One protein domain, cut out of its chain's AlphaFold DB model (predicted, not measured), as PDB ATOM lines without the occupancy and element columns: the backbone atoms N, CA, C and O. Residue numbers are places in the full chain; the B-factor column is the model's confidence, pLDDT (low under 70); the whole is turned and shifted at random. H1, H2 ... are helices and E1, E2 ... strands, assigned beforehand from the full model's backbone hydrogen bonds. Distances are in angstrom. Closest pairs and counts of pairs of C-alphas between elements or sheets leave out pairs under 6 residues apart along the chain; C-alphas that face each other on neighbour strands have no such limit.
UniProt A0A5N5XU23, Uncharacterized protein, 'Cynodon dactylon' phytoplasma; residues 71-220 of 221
ATOM      1  N   SER A  71      26.980 -45.460  -4.791       75.38
ATOM      2  CA  SER A  71      27.859 -44.592  -4.003       75.38
ATOM      3  C   SER A  71      27.965 -44.898  -2.499       75.38
ATOM      4  O   SER A  71      29.052 -44.747  -1.958       75.38
ATOM      5  N   GLU A  72      26.901 -45.314  -1.805       84.75
ATOM      6  CA  GLU A  72      26.915 -45.481  -0.337       84.75
ATOM      7  C   GLU A  72      27.679 -46.735   0.098       84.75
ATOM      8  O   GLU A  72      28.463 -46.685   1.040       84.75
ATOM      9  N   LEU A  73      27.531 -47.852  -0.624       89.75
ATOM     10  CA  LEU A  73      28.345 -49.044  -0.365       89.75
ATOM     11  C   LEU A  73      29.825 -48.791  -0.682       89.75
ATOM     12  O   LEU A  73      30.698 -49.219   0.068       89.75
ATOM     13  N   GLU A  74      30.121 -48.081  -1.772       90.12
ATOM     14  CA  GLU A  74      31.498 -47.696  -2.092       90.12
ATOM     15  C   GLU A  74      32.086 -46.774  -1.016       90.12
ATOM     16  O   GLU A  74      33.221 -46.976  -0.587       90.12
ATOM     17  N   LEU A  75      31.304 -45.819  -0.505       91.31
ATOM     18  CA  LEU A  75      31.705 -44.986   0.626       91.31
ATOM     19  C   LEU A  75      31.970 -45.827   1.882       91.31
ATOM     20  O   LEU A  75      33.016 -45.665   2.507       91.31
ATOM     21  N   ALA A  76      31.077 -46.759   2.218       93.88
ATOM     22  CA  ALA A  76      31.240 -47.662   3.357       93.88
ATOM     23  C   ALA A  76      32.517 -48.514   3.243       93.88
ATOM     24  O   ALA A  76      33.269 -48.645   4.210       93.88
ATOM     25  N   LYS A  77      32.812 -49.040   2.049       93.31
ATOM     26  CA  LYS A  77      34.045 -49.792   1.768       93.31
ATOM     27  C   LYS A  77      35.296 -48.931   1.903       93.31
ATOM     28  O   LYS A  77      36.258 -49.351   2.547       93.31
ATOM     29  N   LYS A  78      35.288 -47.725   1.331       93.00
ATOM     30  CA  LYS A  78      36.414 -46.789   1.443       93.00
ATOM     31  C   LYS A  78      36.648 -46.363   2.892       93.00
ATOM     32  O   LYS A  78      37.792 -46.344   3.336       93.00
ATOM     33  N   LEU A  79      35.581 -46.102   3.648       94.94
ATOM     34  CA  LEU A  79      35.660 -45.839   5.084       94.94
ATOM     35  C   LEU A  79      36.291 -47.007   5.837       94.94
ATOM     36  O   LEU A  79      37.200 -46.785   6.633       94.94
ATOM     37  N   ALA A  80      35.878 -48.245   5.557       94.75
ATOM     38  CA  ALA A  80      36.477 -49.428   6.170       94.75
ATOM     39  C   ALA A  80      37.985 -49.522   5.900       94.75
ATOM     40  O   ALA A  80      38.769 -49.790   6.811       94.75
ATOM     41  N   TYR A  81      38.399 -49.238   4.666       94.19
ATOM     42  CA  TYR A  81      39.806 -49.220   4.281       94.19
ATOM     43  C   TYR A  81      40.610 -48.111   4.979       94.19
ATOM     44  O   TYR A  81      41.699 -48.367   5.495       94.19
ATOM     45  N   LEU A  82      40.079 -46.889   5.048       94.94
ATOM     46  CA  LEU A  82      40.724 -45.778   5.760       94.94
ATOM     47  C   LEU A  82      40.820 -46.044   7.266       94.94
ATOM     48  O   LEU A  82      41.830 -45.727   7.890       94.94
ATOM     49  N   SER A  83      39.807 -46.698   7.829       94.75
ATOM     50  CA  SER A  83      39.777 -47.107   9.236       94.75
ATOM     51  C   SER A  83      40.854 -48.144   9.545       94.75
ATOM     52  O   SER A  83      41.542 -48.027  10.556       94.75
ATOM     53  N   LEU A  84      41.050 -49.122   8.652       93.38
ATOM     54  CA  LEU A  84      42.154 -50.080   8.741       93.38
ATOM     55  C   LEU A  84      43.509 -49.361   8.736       93.38
ATOM     56  O   LEU A  84      44.318 -49.594   9.629       93.38
ATOM     57  N   LYS A  85      43.736 -48.448   7.781       92.94
ATOM     58  CA  LYS A  85      44.982 -47.666   7.715       92.94
ATOM     59  C   LYS A  85      45.235 -46.871   8.988       92.94
ATOM     60  O   LYS A  85      46.343 -46.894   9.513       92.94
ATOM     61  N   GLN A  86      44.213 -46.190   9.504       93.25
ATOM     62  CA  GLN A  86      44.359 -45.421  10.736       93.25
ATOM     63  C   GLN A  86      44.702 -46.318  11.929       93.25
ATOM     64  O   GLN A  86      45.482 -45.911  12.791       93.25
ATOM     65  N   PHE A  87      44.155 -47.535  11.964       92.19
ATOM     66  CA  PHE A  87      44.492 -48.511  12.991       92.19
ATOM     67  C   PHE A  87      45.952 -48.971  12.903       92.19
ATOM     68  O   PHE A  87      46.655 -48.987  13.914       92.19
ATOM     69  N   GLU A  88      46.445 -49.254  11.697       91.00
ATOM     70  CA  GLU A  88      47.855 -49.594  11.454       91.00
ATOM     71  C   GLU A  88      48.813 -48.439  11.810       91.00
ATOM     72  O   GLU A  88      49.877 -48.662  12.401       91.00
ATOM     73  N   GLU A  89      48.425 -47.192  11.521       90.38
ATOM     74  CA  GLU A  89      49.157 -45.999  11.969       90.38
ATOM     75  C   GLU A  89      49.210 -45.915  13.501       90.38
ATOM     76  O   GLU A  89      50.270 -45.634  14.064       90.38
ATOM     77  N   GLY A  90      48.093 -46.186  14.181       89.25
ATOM     78  CA  GLY A  90      48.002 -46.186  15.643       89.25
ATOM     79  C   GLY A  90      48.924 -47.217  16.295       89.25
ATOM     80  O   GLY A  90      49.650 -46.888  17.234       89.25
ATOM     81  N   LEU A  91      48.993 -48.428  15.733       88.81
ATOM     82  CA  LEU A  91      49.934 -49.473  16.164       88.81
ATOM     83  C   LEU A  91      51.402 -49.073  15.993       88.81
ATOM     84  O   LEU A  91      52.263 -49.533  16.746       88.81
ATOM     85  N   SER A  92      51.690 -48.238  14.998       87.25
ATOM     86  CA  SER A  92      53.046 -47.774  14.689       87.25
ATOM     87  C   SER A  92      53.435 -46.521  15.484       87.25
ATOM     88  O   SER A  92      54.609 -46.157  15.535       87.25
ATOM     89  N   ASN A  93      52.469 -45.852  16.119       84.25
ATOM     90  CA  ASN A  93      52.683 -44.618  16.859       84.25
ATOM     91  C   ASN A  93      53.076 -44.909  18.312       84.25
ATOM     92  O   ASN A  93      52.250 -45.363  19.099       84.25
ATOM     93  N   SER A  94      54.308 -44.572  18.700       83.06
ATOM     94  CA  SER A  94      54.842 -44.835  20.046       83.06
ATOM     95  C   SER A  94      53.986 -44.280  21.189       83.06
ATOM     96  O   SER A  94      54.023 -44.825  22.287       83.06
ATOM     97  N   ARG A  95      53.199 -43.229  20.940       81.38
ATOM     98  CA  ARG A  95      52.329 -42.608  21.940       81.38
ATOM     99  C   ARG A  95      51.051 -43.398  22.224       81.38
ATOM    100  O   ARG A  95      50.573 -43.359  23.350       81.38
ATOM    101  N   TYR A  96      50.489 -44.058  21.213       81.19
ATOM    102  CA  TYR A  96      49.175 -44.714  21.291       81.19
ATOM    103  C   TYR A  96      49.255 -46.230  21.092       81.19
ATOM    104  O   TYR A  96      48.261 -46.931  21.249       81.19
ATOM    105  N   GLN A  97      50.432 -46.752  20.754       85.50
ATOM    106  CA  GLN A  97      50.645 -48.148  20.394       85.50
ATOM    107  C   GLN A  97      50.085 -49.134  21.429       85.50
ATOM    108  O   GLN A  97      49.581 -50.185  21.041       85.50
ATOM    109  N   GLU A  98      50.181 -48.832  22.725       85.12
ATOM    110  CA  GLU A  98      49.684 -49.716  23.785       85.12
ATOM    111  C   GLU A  98      48.155 -49.865  23.748       85.12
ATOM    112  O   GLU A  98      47.657 -50.993  23.749       85.12
ATOM    113  N   ASP A  99      47.415 -48.762  23.578       83.00
ATOM    114  CA  ASP A  99      45.951 -48.775  23.445       83.00
ATOM    115  C   ASP A  99      45.505 -49.652  22.267       83.00
ATOM    116  O   ASP A  99      44.585 -50.463  22.385       83.00
ATOM    117  N   TYR A 100      46.193 -49.531  21.130       87.44
ATOM    118  CA  TYR A 100      45.890 -50.306  19.927       87.44
ATOM    119  C   TYR A 100      46.285 -51.785  20.068       87.44
ATOM    120  O   TYR A 100      45.544 -52.667  19.626       87.44
ATOM    121  N   LYS A 101      47.418 -52.088  20.718       86.12
ATOM    122  CA  LYS A 101      47.848 -53.470  20.993       86.12
ATOM    123  C   LYS A 101      46.859 -54.207  21.893       86.12
ATOM    124  O   LYS A 101      46.553 -55.368  21.623       86.12
ATOM    125  N   ASN A 102      46.322 -53.536  22.911       82.00
ATOM    126  CA  ASN A 102      45.334 -54.124  23.819       82.00
ATOM    127  C   ASN A 102      44.056 -54.564  23.084       82.00
ATOM    128  O   ASN A 102      43.469 -55.588  23.433       82.00
ATOM    129  N   ILE A 103      43.669 -53.854  22.019       81.12
ATOM    130  CA  ILE A 103      42.521 -54.223  21.179       81.12
ATOM    131  C   ILE A 103      42.807 -55.495  20.367       81.12
ATOM    132  O   ILE A 103      41.955 -56.379  20.312       81.12
ATOM    133  N   ILE A 104      44.009 -55.638  19.794       77.56
ATOM    134  CA  ILE A 104      44.392 -56.842  19.027       77.56
ATOM    135  C   ILE A 104      44.394 -58.093  19.907       77.56
ATOM    136  O   ILE A 104      43.977 -59.161  19.464       77.56
ATOM    137  N   ILE A 105      44.860 -57.975  21.153       69.06
ATOM    138  CA  ILE A 105      44.919 -59.109  22.088       69.06
ATOM    139  C   ILE A 105      43.509 -59.653  22.378       69.06
ATOM    140  O   ILE A 105      43.344 -60.861  22.545       69.06
ATOM    141  N   GLY A 106      42.496 -58.782  22.397       60.41
ATOM    142  CA  GLY A 106      41.095 -59.164  22.595       60.41
ATOM    143  C   GLY A 106      40.374 -59.685  21.345       60.41
ATOM    144  O   GLY A 106      39.359 -60.363  21.489       60.41
ATOM    145  N   ASP A 107      40.876 -59.393  20.139       65.00
ATOM    146  CA  ASP A 107      40.231 -59.705  18.850       65.00
ATOM    147  C   ASP A 107      41.292 -60.078  17.782       65.00
ATOM    148  O   ASP A 107      41.660 -59.251  16.937       65.00
ATOM    149  N   PRO A 108      41.860 -61.304  17.836       57.47
ATOM    150  CA  PRO A 108      42.970 -61.704  16.972       57.47
ATOM    151  C   PRO A 108      42.565 -61.731  15.488       57.47
ATOM    152  O   PRO A 108      41.591 -62.372  15.085       57.47
ATOM    153  N   GLU A 109      43.343 -61.019  14.667       63.16
ATOM    154  CA  GLU A 109      42.947 -60.544  13.339       63.16
ATOM    155  C   GLU A 109      42.515 -61.638  12.343       63.16
ATOM    156  O   GLU A 109      43.307 -62.468  11.897       63.16
ATOM    157  N   LYS A 110      41.265 -61.533  11.873       64.75
ATOM    158  CA  LYS A 110      40.803 -62.074  10.575       64.75
ATOM    159  C   LYS A 110      40.179 -61.013   9.657       64.75
ATOM    160  O   LYS A 110      39.761 -61.321   8.546       64.75
ATOM    161  N   PHE A 111      40.074 -59.761  10.107       74.12
ATOM    162  CA  PHE A 111      39.313 -58.722   9.401       74.12
ATOM    163  C   PHE A 111      40.118 -57.987   8.322       74.12
ATOM    164  O   PHE A 111      39.518 -57.501   7.369       74.12
ATOM    165  N   LYS A 112      41.451 -57.910   8.440       82.88
ATOM    166  CA  LYS A 112      42.309 -57.175   7.497       82.88
ATOM    167  C   LYS A 112      42.137 -57.670   6.062       82.88
ATOM    168  O   LYS A 112      41.861 -56.876   5.168       82.88
ATOM    169  N   GLU A 113      42.226 -58.981   5.855       83.69
ATOM    170  CA  GLU A 113      42.011 -59.600   4.543       83.69
ATOM    171  C   GLU A 113      40.603 -59.305   4.003       83.69
ATOM    172  O   GLU A 113      40.449 -58.916   2.848       83.69
ATOM    173  N   ASN A 114      39.577 -59.379   4.858       81.88
ATOM    174  CA  ASN A 114      38.197 -59.090   4.466       81.88
ATOM    175  C   ASN A 114      37.989 -57.628   4.044       81.88
ATOM    176  O   ASN A 114      37.216 -57.366   3.124       81.88
ATOM    177  N   VAL A 115      38.669 -56.671   4.682       82.69
ATOM    178  CA  VAL A 115      38.634 -55.261   4.257       82.69
ATOM    179  C   VAL A 115      39.267 -55.104   2.881       82.69
ATOM    180  O   VAL A 115      38.652 -54.501   2.002       82.69
ATOM    181  N   LEU A 116      40.464 -55.664   2.682       85.31
ATOM    182  CA  LEU A 116      41.209 -55.549   1.424       85.31
ATOM    183  C   LEU A 116      40.482 -56.218   0.251       85.31
ATOM    184  O   LEU A 116      40.508 -55.696  -0.861       85.31
ATOM    185  N   ASN A 117      39.783 -57.324   0.511       84.31
ATOM    186  CA  ASN A 117      39.016 -58.056  -0.496       84.31
ATOM    187  C   ASN A 117      37.587 -57.521  -0.688       84.31
ATOM    188  O   ASN A 117      36.877 -57.970  -1.589       84.31
ATOM    189  N   GLY A 118      37.138 -56.567   0.132       83.19
ATOM    190  CA  GLY A 118      35.781 -56.029   0.038       83.19
ATOM    191  C   GLY A 118      34.688 -57.003   0.512       83.19
ATOM    192  O   GLY A 118      33.557 -56.927   0.029       83.19
ATOM    193  N   THR A 119      35.031 -57.928   1.411       84.69
ATOM    194  CA  THR A 119      34.208 -59.065   1.862       84.69
ATOM    195  C   THR A 119      33.990 -59.072   3.375       84.69
ATOM    196  O   THR A 119      33.918 -60.137   3.992       84.69
ATOM    197  N   LEU A 120      33.918 -57.895   4.005       85.19
ATOM    198  CA  LEU A 120      33.554 -57.814   5.421       85.19
ATOM    199  C   LEU A 120      32.213 -58.514   5.662       85.19
ATOM    200  O   LEU A 120      31.283 -58.361   4.881       85.19
ATOM    201  N   SER A 121      32.137 -59.304   6.730       81.06
ATOM    202  CA  SER A 121      30.911 -59.971   7.190       81.06
ATOM    203  C   SER A 121      30.337 -59.293   8.434       81.06
ATOM    204  O   SER A 121      29.125 -59.163   8.573       81.06
ATOM    205  N   THR A 122      31.225 -58.842   9.315       83.12
ATOM    206  CA  THR A 122      30.966 -57.957  10.446       83.12
ATOM    207  C   THR A 122      32.217 -57.116  10.690       83.12
ATOM    208  O   THR A 122      33.322 -57.492  10.280       83.12
ATOM    209  N   VAL A 123      32.051 -55.972  11.344       88.25
ATOM    210  CA  VAL A 123      33.171 -55.117  11.738       88.25
ATOM    211  C   VAL A 123      33.873 -55.705  12.971       88.25
ATOM    212  O   VAL A 123      33.218 -56.253  13.854       88.25
ATOM    213  N   SER A 124      35.200 -55.592  13.032       89.19
ATOM    214  CA  SER A 124      35.993 -55.935  14.221       89.19
ATOM    215  C   SER A 124      36.138 -54.738  15.157       89.19
ATOM    216  O   SER A 124      36.001 -53.586  14.732       89.19
ATOM    217  N   THR A 125      36.511 -54.988  16.413       89.88
ATOM    218  CA  THR A 125      36.763 -53.902  17.378       89.88
ATOM    219  C   THR A 125      37.884 -52.978  16.894       89.88
ATOM    220  O   THR A 125      37.777 -51.754  16.999       89.88
ATOM    221  N   SER A 126      38.919 -53.548  16.274       90.12
ATOM    222  CA  SER A 126      40.020 -52.801  15.660       90.12
ATOM    223  C   SER A 126      39.540 -51.821  14.592       90.12
ATOM    224  O   SER A 126      39.937 -50.657  14.589       90.12
ATOM    225  N   LEU A 127      38.634 -52.254  13.709       92.25
ATOM    226  CA  LEU A 127      38.074 -51.370  12.688       92.25
ATOM    227  C   LEU A 127      37.184 -50.291  13.289       92.25
ATOM    228  O   LEU A 127      37.254 -49.152  12.831       92.25
ATOM    229  N   ILE A 128      36.387 -50.611  14.311       93.88
ATOM    230  CA  ILE A 128      35.592 -49.602  15.021       93.88
ATOM    231  C   ILE A 128      36.528 -48.529  15.595       93.88
ATOM    232  O   ILE A 128      36.323 -47.345  15.330       93.88
ATOM    233  N   LYS A 129      37.590 -48.921  16.311       92.88
ATOM    234  CA  LYS A 129      38.558 -47.969  16.877       92.88
ATOM    235  C   LYS A 129      39.230 -47.127  15.796       92.88
ATOM    236  O   LYS A 129      39.216 -45.901  15.889       92.88
ATOM    237  N   GLY A 130      39.740 -47.773  14.747       93.56
ATOM    238  CA  GLY A 130      40.348 -47.093  13.604       93.56
ATOM    239  C   GLY A 130      39.397 -46.096  12.939       93.56
ATOM    240  O   GLY A 130      39.817 -44.998  12.592       93.56
ATOM    241  N   SER A 131      38.105 -46.430  12.839       95.31
ATOM    242  CA  SER A 131      37.075 -45.546  12.273       95.31
ATOM    243  C   SER A 131      36.892 -44.287  13.110       95.31
ATOM    244  O   SER A 131      36.892 -43.178  12.579       95.31
ATOM    245  N   ILE A 132      36.737 -44.451  14.425       96.00
ATOM    246  CA  ILE A 132      36.483 -43.336  15.340       96.00
ATOM    247  C   ILE A 132      37.694 -42.406  15.422       96.00
ATOM    248  O   ILE A 132      37.537 -41.186  15.365       96.00
ATOM    249  N   ASP A 133      38.899 -42.963  15.471       93.12
ATOM    250  CA  ASP A 133      40.132 -42.179  15.484       93.12
ATOM    251  C   ASP A 133      40.394 -41.476  14.146       93.12
ATOM    252  O   ASP A 133      40.801 -40.312  14.126       93.12
ATOM    253  N   PHE A 134      40.095 -42.137  13.023       94.31
ATOM    254  CA  PHE A 134      40.208 -41.543  11.692       94.31
ATOM    255  C   PHE A 134      39.262 -40.351  11.550       94.31
ATOM    256  O   PHE A 134      39.686 -39.255  11.179       94.31
ATOM    257  N   LEU A 135      37.988 -40.546  11.899       93.88
ATOM    258  CA  LEU A 135      36.981 -39.491  11.860       93.88
ATOM    259  C   LEU A 135      37.349 -38.336  12.796       93.88
ATOM    260  O   LEU A 135      37.230 -37.175  12.410       93.88
ATOM    261  N   SER A 136      37.843 -38.635  13.998       91.44
ATOM    262  CA  SER A 136      38.275 -37.620  14.960       91.44
ATOM    263  C   SER A 136      39.398 -36.750  14.399       91.44
ATOM    264  O   SER A 136      39.315 -35.521  14.455       91.44
ATOM    265  N   LYS A 137      40.398 -37.383  13.776       88.38
ATOM    266  CA  LYS A 137      41.526 -36.710  13.124       88.38
ATOM    267  C   LYS A 137      41.069 -35.795  11.987       88.38
ATOM    268  O   LYS A 137      41.486 -34.641  11.946       88.38
ATOM    269  N   ILE A 138      40.208 -36.269  11.080       89.19
ATOM    270  CA  ILE A 138      39.783 -35.458   9.921       89.19
ATOM    271  C   ILE A 138      38.784 -34.358  10.295       89.19
ATOM    272  O   ILE A 138      38.789 -33.291   9.683       89.19
ATOM    273  N   LEU A 139      37.921 -34.602  11.286       87.69
ATOM    274  CA  LEU A 139      36.929 -33.626  11.745       87.69
ATOM    275  C   LEU A 139      37.513 -32.655  12.774       87.69
ATOM    276  O   LEU A 139      36.865 -31.654  13.085       87.69
ATOM    277  N   ASN A 140      38.719 -32.940  13.279       84.88
ATOM    278  CA  ASN A 140      39.386 -32.221  14.359       84.88
ATOM    279  C   ASN A 140      38.466 -32.041  15.578       84.88
ATOM    280  O   ASN A 140      38.201 -30.926  16.044       84.88
ATOM    281  N   ARG A 141      37.884 -33.160  16.017       85.44
ATOM    282  CA  ARG A 141      36.887 -33.230  17.090       85.44
ATOM    283  C   ARG A 141      37.028 -34.532  17.855       85.44
ATOM    284  O   ARG A 141      37.382 -35.555  17.277       85.44
ATOM    285  N   GLU A 142      36.692 -34.508  19.136       89.25
ATOM    286  CA  GLU A 142      36.529 -35.746  19.893       89.25
ATOM    287  C   GLU A 142      35.281 -36.468  19.417       89.25
ATOM    288  O   GLU A 142      34.256 -35.834  19.165       89.25
ATOM    289  N   ILE A 143      35.363 -37.784  19.277       92.62
ATOM    290  CA  ILE A 143      34.233 -38.606  18.874       92.62
ATOM    291  C   ILE A 143      34.016 -39.692  19.913       92.62
ATOM    292  O   ILE A 143      34.857 -40.570  20.092       92.62
ATOM    293  N   ASN A 144      32.840 -39.662  20.527       93.94
ATOM    294  CA  ASN A 144      32.340 -40.730  21.371       93.94
ATOM    295  C   ASN A 144      31.428 -41.631  20.550       93.94
ATOM    296  O   ASN A 144      30.463 -41.162  19.936       93.94
ATOM    297  N   LEU A 145      31.694 -42.929  20.592       96.38
ATOM    298  CA  LEU A 145      30.805 -43.939  20.046       96.38
ATOM    299  C   LEU A 145      29.897 -44.475  21.151       96.38
ATOM    300  O   LEU A 145      30.362 -45.020  22.155       96.38
ATOM    301  N   ILE A 146      28.591 -44.343  20.935       95.88
ATOM    302  CA  ILE A 146      27.549 -44.846  21.826       95.88
ATOM    303  C   ILE A 146      26.770 -45.923  21.070       95.88
ATOM    304  O   ILE A 146      26.185 -45.642  20.022       95.88
ATOM    305  N   ILE A 147      26.745 -47.146  21.597       95.38
ATOM    306  CA  ILE A 147      26.013 -48.276  21.015       95.38
ATOM    307  C   ILE A 147      25.004 -48.783  22.038       95.38
ATOM    308  O   ILE A 147      25.361 -49.064  23.179       95.38
ATOM    309  N   ASN A 148      23.742 -48.922  21.623       95.25
ATOM    310  CA  ASN A 148      22.651 -49.346  22.513       95.25
ATOM    311  C   ASN A 148      22.564 -48.484  23.785       95.25
ATOM    312  O   ASN A 148      22.383 -49.007  24.878       95.25
ATOM    313  N   ASP A 149      22.730 -47.169  23.624       92.00
ATOM    314  CA  ASP A 149      22.760 -46.168  24.701       92.00
ATOM    315  C   ASP A 149      23.913 -46.316  25.714       92.00
ATOM    316  O   ASP A 149      23.993 -45.547  26.669       92.00
ATOM    317  N   ASN A 150      24.860 -47.227  25.468       92.75
ATOM    318  CA  ASN A 150      26.064 -47.391  26.275       92.75
ATOM    319  C   ASN A 150      27.264 -46.734  25.593       92.75
ATOM    320  O   ASN A 150      27.464 -46.874  24.386       92.75
ATOM    321  N   PHE A 151      28.089 -46.039  26.376       92.00
ATOM    322  CA  PHE A 151      29.387 -45.565  25.908       92.00
ATOM    323  C   PHE A 151      30.296 -46.764  25.617       92.00
ATOM    324  O   PHE A 151      30.491 -47.610  26.488       92.00
ATOM    325  N   VAL A 152      30.841 -46.833  24.400       90.06
ATOM    326  CA  VAL A 152      31.719 -47.933  23.977       90.06
ATOM    327  C   VAL A 152      33.172 -47.493  23.949       90.06
ATOM    328  O   VAL A 152      34.014 -48.141  24.562       90.06
ATOM    329  N   LEU A 153      33.475 -46.402  23.242       90.69
ATOM    330  CA  LEU A 153      34.828 -45.857  23.180       90.69
ATOM    331  C   LEU A 153      34.827 -44.384  22.764       90.69
ATOM    332  O   LEU A 153      33.876 -43.908  22.142       90.69
ATOM    333  N   SER A 154      35.925 -43.692  23.075       89.44
ATOM    334  CA  SER A 154      36.236 -42.355  22.565       89.44
ATOM    335  C   SER A 154      37.480 -42.392  21.672       89.44
ATOM    336  O   SER A 154      38.326 -43.300  21.750       89.44
ATOM    337  N   SER A 155      37.579 -41.404  20.792       88.81
ATOM    338  CA  SER A 155      38.777 -41.132  20.012       88.81
ATOM    339  C   SER A 155      39.959 -40.754  20.909       88.81
ATOM    340  O   SER A 155      39.793 -39.960  21.831       88.81
ATOM    341  N   CYS A 156      41.161 -41.251  20.616       77.00
ATOM    342  CA  CYS A 156      42.372 -40.929  21.390       77.00
ATOM    343  C   CYS A 156      43.368 -40.015  20.650       77.00
ATOM    344  O   CYS A 156      44.361 -39.601  21.239       77.00
ATOM    345  N   LEU A 157      43.114 -39.666  19.380       63.72
ATOM    346  CA  LEU A 157      44.082 -38.972  18.515       63.72
ATOM    347  C   LEU A 157      44.073 -37.432  18.577       63.72
ATOM    348  O   LEU A 157      44.700 -36.791  17.732       63.72
ATOM    349  N   ILE A 158      43.429 -36.804  19.559       58.62
ATOM    350  CA  ILE A 158      43.454 -35.337  19.656       58.62
ATOM    351  C   ILE A 158      44.746 -34.903  20.327       58.62
ATOM    352  O   ILE A 158      45.085 -35.357  21.419       58.62
ATOM    353  N   ASN A 159      45.475 -34.007  19.667       53.38
ATOM    354  CA  ASN A 159      46.704 -33.444  20.198       53.38
ATOM    355  C   ASN A 159      46.380 -32.711  21.517       53.38
ATOM    356  O   ASN A 159      45.670 -31.707  21.485       53.38
ATOM    357  N   PRO A 160      46.887 -33.146  22.685       49.22
ATOM    358  CA  PRO A 160      46.508 -32.532  23.960       49.22
ATOM    359  C   PRO A 160      47.003 -31.091  24.111       49.22
ATOM    360  O   PRO A 160      46.569 -30.395  25.015       49.22
ATOM    361  N   LEU A 161      47.862 -30.609  23.209       47.38
ATOM    362  CA  LEU A 161      48.252 -29.200  23.150       47.38
ATOM    363  C   LEU A 161      47.101 -28.275  22.701       47.38
ATOM    364  O   LEU A 161      47.162 -27.074  22.954       47.38
ATOM    365  N   ASP A 162      46.019 -28.817  22.135       51.75
ATOM    366  CA  ASP A 162      44.816 -28.073  21.744       51.75
ATOM    367  C   ASP A 162      43.753 -28.041  22.863       51.75
ATOM    368  O   ASP A 162      42.559 -28.252  22.644       51.75
ATOM    369  N   HIS A 163      44.164 -27.701  24.090       45.75
ATOM    370  CA  HIS A 163      43.299 -27.594  25.281       45.75
ATOM    371  C   HIS A 163      42.082 -26.641  25.147       45.75
ATOM    372  O   HIS A 163      41.239 -26.590  26.042       45.75
ATOM    373  N   LYS A 164      41.928 -25.913  24.031       47.62
ATOM    374  CA  LYS A 164      40.705 -25.159  23.695       47.62
ATOM    375  C   LYS A 164      39.565 -26.025  23.120       47.62
ATOM    376  O   LYS A 164      38.469 -25.497  22.930       47.62
ATOM    377  N   GLN A 165      39.782 -27.315  22.844       49.69
ATOM    378  CA  GLN A 165      38.852 -28.157  22.071       49.69
ATOM    379  C   GLN A 165      37.795 -28.944  22.872       49.69
ATOM    380  O   GLN A 165      36.911 -29.532  22.252       49.69
ATOM    381  N   SER A 166      37.778 -28.905  24.213       46.84
ATOM    382  CA  SER A 166      36.793 -29.652  25.032       46.84
ATOM    383  C   SER A 166      35.316 -29.290  24.776       46.84
ATOM    384  O   SER A 166      34.416 -29.957  25.276       46.84
ATOM    385  N   LYS A 167      35.039 -28.246  23.982       52.66
ATOM    386  CA  LYS A 167      33.686 -27.858  23.553       52.66
ATOM    387  C   LYS A 167      33.202 -28.531  22.261       52.66
ATOM    388  O   LYS A 167      32.087 -28.240  21.841       52.66
ATOM    389  N   ASN A 168      34.000 -29.381  21.616       74.25
ATOM    390  CA  ASN A 168      33.727 -29.839  20.248       74.25
ATOM    391  C   ASN A 168      33.577 -31.366  20.107       74.25
ATOM    392  O   ASN A 168      33.840 -31.913  19.039       74.25
ATOM    393  N   THR A 169      33.144 -32.049  21.166       85.88
ATOM    394  CA  THR A 169      32.881 -33.494  21.152       85.88
ATOM    395  C   THR A 169      31.619 -33.830  20.351       85.88
ATOM    396  O   THR A 169      30.574 -33.191  20.497       85.88
ATOM    397  N   ILE A 170      31.701 -34.858  19.511       90.25
ATOM    398  CA  ILE A 170      30.596 -35.437  18.749       90.25
ATOM    399  C   ILE A 170      30.230 -36.781  19.373       90.25
ATOM    400  O   ILE A 170      31.086 -37.636  19.570       90.25
ATOM    401  N   ASN A 171      28.942 -36.998  19.623       92.88
ATOM    402  CA  ASN A 171      28.431 -38.297  20.048       92.88
ATOM    403  C   ASN A 171      27.776 -38.992  18.852       92.88
ATOM    404  O   ASN A 171      26.686 -38.597  18.438       92.88
ATOM    405  N   LEU A 172      28.420 -40.026  18.317       95.44
ATOM    406  CA  LEU A 172      27.847 -40.871  17.273       95.44
ATOM    407  C   LEU A 172      27.079 -42.009  17.934       95.44
ATOM    408  O   LEU A 172      27.651 -42.842  18.640       95.44
ATOM    409  N   LYS A 173      25.761 -42.009  17.737       95.81
ATOM    410  CA  LYS A 173      24.842 -42.976  18.342       95.81
ATOM    411  C   LYS A 173      24.405 -44.000  17.310       95.81
ATOM    412  O   LYS A 173      23.849 -43.614  16.282       95.81
ATOM    413  N   LEU A 174      24.631 -45.273  17.625       96.25
ATOM    414  CA  LEU A 174      24.223 -46.436  16.844       96.25
ATOM    415  C   LEU A 174      23.473 -47.436  17.742       96.25
ATOM    416  O   LEU A 174      23.521 -47.390  18.975       96.25
ATOM    417  N   ARG A 175      22.823 -48.406  17.114       95.75
ATOM    418  CA  ARG A 175      22.277 -49.607  17.743       95.75
ATOM    419  C   ARG A 175      23.020 -50.826  17.226       95.75
ATOM    420  O   ARG A 175      23.527 -50.823  16.107       95.75
ATOM    421  N   ASN A 176      23.065 -51.872  18.035       92.94
ATOM    422  CA  ASN A 176      23.594 -53.167  17.641       92.94
ATOM    423  C   ASN A 176      22.665 -54.280  18.132       92.94
ATOM    424  O   ASN A 176      22.199 -54.264  19.272       92.94
ATOM    425  N   LYS A 177      22.406 -55.258  17.268       91.12
ATOM    426  CA  LYS A 177      21.675 -56.474  17.614       91.12
ATOM    427  C   LYS A 177      22.600 -57.678  17.485       91.12
ATOM    428  O   LYS A 177      23.188 -57.894  16.425       91.12
ATOM    429  N   ASN A 178      22.628 -58.497  18.538       86.00
ATOM    430  CA  ASN A 178      23.359 -59.766  18.601       86.00
ATOM    431  C   ASN A 178      24.843 -59.633  18.211       86.00
ATOM    432  O   ASN A 178      25.350 -60.476  17.469       86.00
ATOM    433  N   ASP A 179      25.488 -58.536  18.605       81.12
ATOM    434  CA  ASP A 179      26.911 -58.243  18.388       81.12
ATOM    435  C   ASP A 179      27.375 -58.323  16.922       81.12
ATOM    436  O   ASP A 179      28.555 -58.497  16.633       81.12
ATOM    437  N   SER A 180      26.450 -58.196  15.965       84.88
ATOM    438  CA  SER A 180      26.735 -58.482  14.547       84.88
ATOM    439  C   SER A 180      26.029 -57.570  13.554       84.88
ATOM    440  O   SER A 180      26.529 -57.384  12.448       84.88
ATOM    441  N   HIS A 181      24.889 -56.972  13.919       92.06
ATOM    442  CA  HIS A 181      24.157 -56.084  13.016       92.06
ATOM    443  C   HIS A 181      23.982 -54.694  13.615       92.06
ATOM    444  O   HIS A 181      23.295 -54.541  14.627       92.06
ATOM    445  N   PHE A 182      24.585 -53.691  12.979       94.50
ATOM    446  CA  PHE A 182      24.554 -52.293  13.407       94.50
ATOM    447  C   PHE A 182      23.531 -51.488  12.608       94.50
ATOM    448  O   PHE A 182      23.459 -51.632  11.391       94.50
ATOM    449  N   PHE A 183      22.761 -50.637  13.281       94.25
ATOM    450  CA  PHE A 183      21.667 -49.845  12.702       94.25
ATOM    451  C   PHE A 183      21.416 -48.569  13.525       94.25
ATOM    452  O   PHE A 183      22.215 -48.258  14.411       94.25
ATOM    453  N   ILE A 184      20.352 -47.807  13.239       91.12
ATOM    454  CA  ILE A 184      20.095 -46.507  13.884       91.12
ATOM    455  C   ILE A 184      18.898 -46.560  14.829       91.12
ATOM    456  O   ILE A 184      19.053 -46.341  16.030       91.12
ATOM    457  N   GLU A 185      17.726 -46.884  14.305       88.44
ATOM    458  CA  GLU A 185      16.460 -47.000  15.029       88.44
ATOM    459  C   GLU A 185      15.926 -48.433  14.913       88.44
ATOM    460  O   GLU A 185      15.670 -49.074  15.936       88.44
ATOM    461  N   GLU A 186      15.880 -48.989  13.700       90.62
ATOM    462  CA  GLU A 186      15.419 -50.351  13.432       90.62
ATOM    463  C   GLU A 186      16.450 -51.200  12.670       90.62
ATOM    464  O   GLU A 186      17.209 -50.688  11.848       90.62
ATOM    465  N   PRO A 187      16.476 -52.538  12.852       86.81
ATOM    466  CA  PRO A 187      17.432 -53.405  12.158       86.81
ATOM    467  C   PRO A 187      17.408 -53.318  10.626       86.81
ATOM    468  O   PRO A 187      18.362 -53.745   9.989       86.81
ATOM    469  N   ASN A 188      16.330 -52.813  10.023       86.94
ATOM    470  CA  ASN A 188      16.218 -52.690   8.570       86.94
ATOM    471  C   ASN A 188      16.801 -51.372   8.023       86.94
ATOM    472  O   ASN A 188      16.833 -51.213   6.804       86.94
ATOM    473  N   ASP A 189      17.278 -50.465   8.884       82.19
ATOM    474  CA  ASP A 189      17.865 -49.178   8.474       82.19
ATOM    475  C   ASP A 189      19.169 -49.346   7.690       82.19
ATOM    476  O   ASP A 189      19.565 -48.475   6.919       82.19
ATOM    477  N   THR A 190      19.859 -50.467   7.897       87.88
ATOM    478  CA  THR A 190      21.128 -50.783   7.246       87.88
ATOM    479  C   THR A 190      21.044 -52.121   6.515       87.88
ATOM    480  O   THR A 190      20.406 -53.069   6.989       87.88
ATOM    481  N   PRO A 191      21.692 -52.244   5.343       87.38
ATOM    482  CA  PRO A 191      21.723 -53.500   4.613       87.38
ATOM    483  C   PRO A 191      22.589 -54.542   5.337       87.38
ATOM    484  O   PRO A 191      23.603 -54.234   5.961       87.38
ATOM    485  N   GLY A 192      22.208 -55.812   5.203       84.12
ATOM    486  CA  GLY A 192      22.995 -56.962   5.659       84.12
ATOM    487  C   GLY A 192      24.064 -57.382   4.646       84.12
ATOM    488  O   GLY A 192      24.112 -58.549   4.268       84.12
ATOM    489  N   ASP A 193      24.866 -56.434   4.161       86.94
ATOM    490  CA  ASP A 193      25.952 -56.655   3.186       86.94
ATOM    491  C   ASP A 193      27.335 -56.823   3.845       86.94
ATOM    492  O   ASP A 193      28.347 -56.908   3.153       86.94
ATOM    493  N   GLY A 194      27.356 -56.868   5.181       88.12
ATOM    494  CA  GLY A 194      28.554 -56.985   6.010       88.12
ATOM    495  C   GLY A 194      29.267 -55.663   6.314       88.12
ATOM    496  O   GLY A 194      30.213 -55.643   7.102       88.12
ATOM    497  N   TYR A 195      28.757 -54.546   5.784       93.44
ATOM    498  CA  TYR A 195      29.210 -53.181   6.070       93.44
ATOM    499  C   TYR A 195      28.207 -52.398   6.934       93.44
ATOM    500  O   TYR A 195      28.276 -51.172   7.014       93.44
ATOM    501  N   CYS A 196      27.284 -53.085   7.619       93.62
ATOM    502  CA  CYS A 196      26.204 -52.480   8.411       93.62
ATOM    503  C   CYS A 196      26.696 -51.448   9.442       93.62
ATOM    504  O   CYS A 196      26.053 -50.416   9.618       93.62
ATOM    505  N   PHE A 197      27.868 -51.663  10.055       95.69
ATOM    506  CA  PHE A 197      28.506 -50.671  10.927       95.69
ATOM    507  C   PHE A 197      28.809 -49.364  10.197       95.69
ATOM    508  O   PHE A 197      28.452 -48.299  10.686       95.69
ATOM    509  N   PHE A 198      29.434 -49.437   9.021       96.00
ATOM    510  CA  PHE A 198      29.804 -48.255   8.247       96.00
ATOM    511  C   PHE A 198      28.571 -47.540   7.696       96.00
ATOM    512  O   PHE A 198      28.529 -46.316   7.732       96.00
ATOM    513  N   HIS A 199      27.540 -48.279   7.280       94.75
ATOM    514  CA  HIS A 199      26.252 -47.686   6.895       94.75
ATOM    515  C   HIS A 199      25.605 -46.923   8.055       94.75
ATOM    516  O   HIS A 199      25.191 -45.777   7.890       94.75
ATOM    517  N   ALA A 200      25.572 -47.520   9.250       95.12
ATOM    518  CA  ALA A 200      25.056 -46.852  10.441       95.12
ATOM    519  C   ALA A 200      25.924 -45.630  10.809       95.12
ATOM    520  O   ALA A 200      25.412 -44.560  11.127       95.12
ATOM    521  N   LEU A 201      27.247 -45.751  10.713       96.50
ATOM    522  CA  LEU A 201      28.180 -44.663  10.995       96.50
ATOM    523  C   LEU A 201      27.965 -43.465  10.062       96.50
ATOM    524  O   LEU A 201      27.853 -42.338  10.539       96.50
ATOM    525  N   ILE A 202      27.851 -43.717   8.756       94.38
ATOM    526  CA  ILE A 202      27.539 -42.717   7.727       94.38
ATOM    527  C   ILE A 202      26.245 -41.979   8.080       94.38
ATOM    528  O   ILE A 202      26.227 -40.751   8.128       94.38
ATOM    529  N   PHE A 203      25.182 -42.717   8.395       92.94
ATOM    530  CA  PHE A 203      23.897 -42.115   8.733       92.94
ATOM    531  C   PHE A 203      23.962 -41.280  10.024       92.94
ATOM    532  O   PHE A 203      23.390 -40.192  10.107       92.94
ATOM    533  N   SER A 204      24.691 -41.760  11.036       93.00
ATOM    534  CA  SER A 204      24.919 -41.020  12.284       93.00
ATOM    535  C   SER A 204      25.683 -39.714  12.028       93.00
ATOM    536  O   SER A 204      25.328 -38.665  12.573       93.00
ATOM    537  N   LEU A 205      26.691 -39.746  11.151       91.75
ATOM    538  CA  LEU A 205      27.451 -38.566  10.738       91.75
ATOM    539  C   LEU A 205      26.593 -37.569   9.956       91.75
ATOM    540  O   LEU A 205      26.638 -36.381  10.267       91.75
ATOM    541  N   ASP A 206      25.771 -38.038   9.013       88.50
ATOM    542  CA  ASP A 206      24.849 -37.188   8.246       88.50
ATOM    543  C   ASP A 206      23.888 -36.414   9.163       88.50
ATOM    544  O   ASP A 206      23.604 -35.242   8.916       88.50
ATOM    545  N   LYS A 207      23.436 -37.039  10.260       87.75
ATOM    546  CA  LYS A 207      22.586 -36.392  11.273       87.75
ATOM    547  C   LYS A 207      23.344 -35.424  12.191       87.75
ATOM    548  O   LYS A 207      22.732 -34.493  12.712       87.75
ATOM    549  N   THR A 208      24.637 -35.646  12.435       84.19
ATOM    550  CA  THR A 208      25.355 -34.994  13.551       84.19
ATOM    551  C   THR A 208      26.384 -33.954  13.105       84.19
ATOM    552  O   THR A 208      26.678 -33.016  13.848       84.19
ATOM    553  N   VAL A 209      26.948 -34.090  11.903       83.69
ATOM    554  CA  VAL A 209      28.060 -33.259  11.429       83.69
ATOM    555  C   VAL A 209      27.742 -32.702  10.047       83.69
ATOM    556  O   VAL A 209      27.872 -33.380   9.032       83.69
ATOM    557  N   MET A 210      27.370 -31.426   9.984       83.56
ATOM    558  CA  MET A 210      27.104 -30.766   8.706       83.56
ATOM    559  C   MET A 210      28.357 -30.779   7.808       83.56
ATOM    560  O   MET A 210      29.455 -30.463   8.264       83.56
ATOM    561  N   ASN A 211      28.184 -31.105   6.523       81.00
ATOM    562  CA  ASN A 211      29.233 -31.105   5.490       81.00
ATOM    563  C   ASN A 211      30.417 -32.068   5.715       81.00
ATOM    564  O   ASN A 211      31.445 -31.915   5.051       81.00
ATOM    565  N   TRP A 212      30.302 -33.077   6.588       85.12
ATOM    566  CA  TRP A 212      31.395 -34.034   6.826       85.12
ATOM    567  C   TRP A 212      31.831 -34.777   5.551       85.12
ATOM    568  O   TRP A 212      33.020 -35.033   5.368       85.12
ATOM    569  N   ARG A 213      30.888 -35.052   4.635       87.25
ATOM    570  CA  ARG A 213      31.151 -35.694   3.335       87.25
ATOM    571  C   ARG A 213      32.169 -34.908   2.494       87.25
ATOM    572  O   ARG A 213      33.159 -35.468   2.046       87.25
ATOM    573  N   ASN A 214      32.028 -33.583   2.421       83.19
ATOM    574  CA  ASN A 214      32.984 -32.723   1.708       83.19
ATOM    575  C   ASN A 214      34.380 -32.725   2.355       83.19
ATOM    576  O   ASN A 214      35.388 -32.503   1.681       83.19
ATOM    577  N   ILE A 215      34.448 -32.924   3.675       83.81
ATOM    578  CA  ILE A 215      35.718 -32.998   4.407       83.81
ATOM    579  C   ILE A 215      36.428 -34.308   4.066       83.81
ATOM    580  O   ILE A 215      37.623 -34.298   3.766       83.81
ATOM    581  N   ILE A 216      35.695 -35.424   4.080       85.56
ATOM    582  CA  ILE A 216      36.269 -36.747   3.840       85.56
ATOM    583  C   ILE A 216      36.576 -37.016   2.363       85.56
ATOM    584  O   ILE A 216      37.510 -37.763   2.089       85.56
ATOM    585  N   ASP A 217      35.880 -36.388   1.410       82.06
ATOM    586  CA  ASP A 217      36.082 -36.609  -0.035       82.06
ATOM    587  C   ASP A 217      37.543 -36.442  -0.483       82.06
ATOM    588  O   ASP A 217      38.001 -37.126  -1.399       82.06
ATOM    589  N   LYS A 218      38.318 -35.599   0.208       82.50
ATOM    590  CA  LYS A 218      39.761 -35.406  -0.030       82.50
ATOM    591  C   LYS A 218      40.618 -36.640   0.270       82.50
ATOM    592  O   LYS A 218      41.753 -36.707  -0.180       82.50
ATOM    593  N   TYR A 219      40.091 -37.570   1.057       80.81
ATOM    594  CA  TYR A 219      40.743 -38.807   1.485       80.81
ATOM    595  C   TYR A 219      40.172 -40.042   0.771       80.81
ATOM    596  O   TYR A 219      40.700 -41.141   0.930       80.81
ATOM    597  N   LEU A 220      39.076 -39.877   0.019       74.56
ATOM    598  CA  LEU A 220      38.382 -40.951  -0.701       74.56
ATOM    599  C   LEU A 220      38.814 -41.078  -2.172       74.56
ATOM    600  O   LEU A 220      38.407 -42.050  -2.820       74.56
TER     601      LEU A 220
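This is residues 71 to 220 of the 221 residues of an uncharacterized protein of 'Cynodon dactylon' phytoplasma (UniProt A0A5N5XU23). A strongly twisted sheet of four strands has the helices H4 and H5 over one face, and beyond them the long helix H1 crosses both. H2 and H3 pack on H1, while H6 packs on the end of H4 at residues 138 to 139. The printed part has 150 residues, with H1 H2 H3 H4 E1 E2 E3 E4 H5 H6 along the chain; the mixed sheet has the order E2 E1 E3 E4, and the class is mixed, helices and strands. It is compact and rounded, with a radius of gyration of the C-alphas of 14.6 A and spans of 42 by 34 by 32 A.

Start at H1, residues 71 to 92, the hub. With residues 87 to 91 alone it touches H2, residues 97 to 106, at a steep tilt of 66 degrees; the closest C-alphas, Leu 91 and Gln 97, are 4.5 A apart. With residues 77 to 84 alone it touches H3, residues 111 to 117, where the C-alphas of Tyr 81 and Val 115 come closest at 6.2 A. H4, residues 125 to 139, is about perpendicular to H1 at 83 degrees and touches it, closest at the C-alphas of Ser 83 and Ser 131, 4.4 A. H4 is on the sheet, at a height of 9.0 A, over E2, residues 150 to 154, and E1, residues 143 to 147; helix and sheet make two layers, a helix on one face of a sheet. The hairpin E1 and E2 is antiparallel, with N 145 and O 153 at 2.8 A. E3, residues 170 to 177, is parallel to E1, with N 144 and O 170 at 2.8 A. E4, residues 181 to 183, forms a hairpin with E3, with N 175 and O 183 at 2.8 A. H5, residues 196 to 208, is on the same face as H4, at a height of 6.4 A, and touches H1 at the C-alphas of Ala 76 and Phe 198, 5.1 A. H6, residues 212 to 220, touches H4, closest at the C-alphas of Ile 138 and Ile 216, 7.1 A. Every O i to N i+4 pair is within hydrogen-bond range in H1, H3, H4 and H5; H2 has 5 of 6 and H6 3 of 5.

Find C-alpha 71 at (27.859, -44.592, -4.003); H1 runs 31.5 A from there. H4 spans 21.0 A, E3 22.9 A and H5 18.2 A. H6 ends at C-alpha 220, (38.382, -40.951, -0.701).

The farthest C-alphas, Leu 161 and Asn 188, are 42.3 A apart. The links E2 to E3 and E4 to H5 are long. The printed part has no cut; pLDDT is under 70 at residues 105 to 110 and 157 to 167.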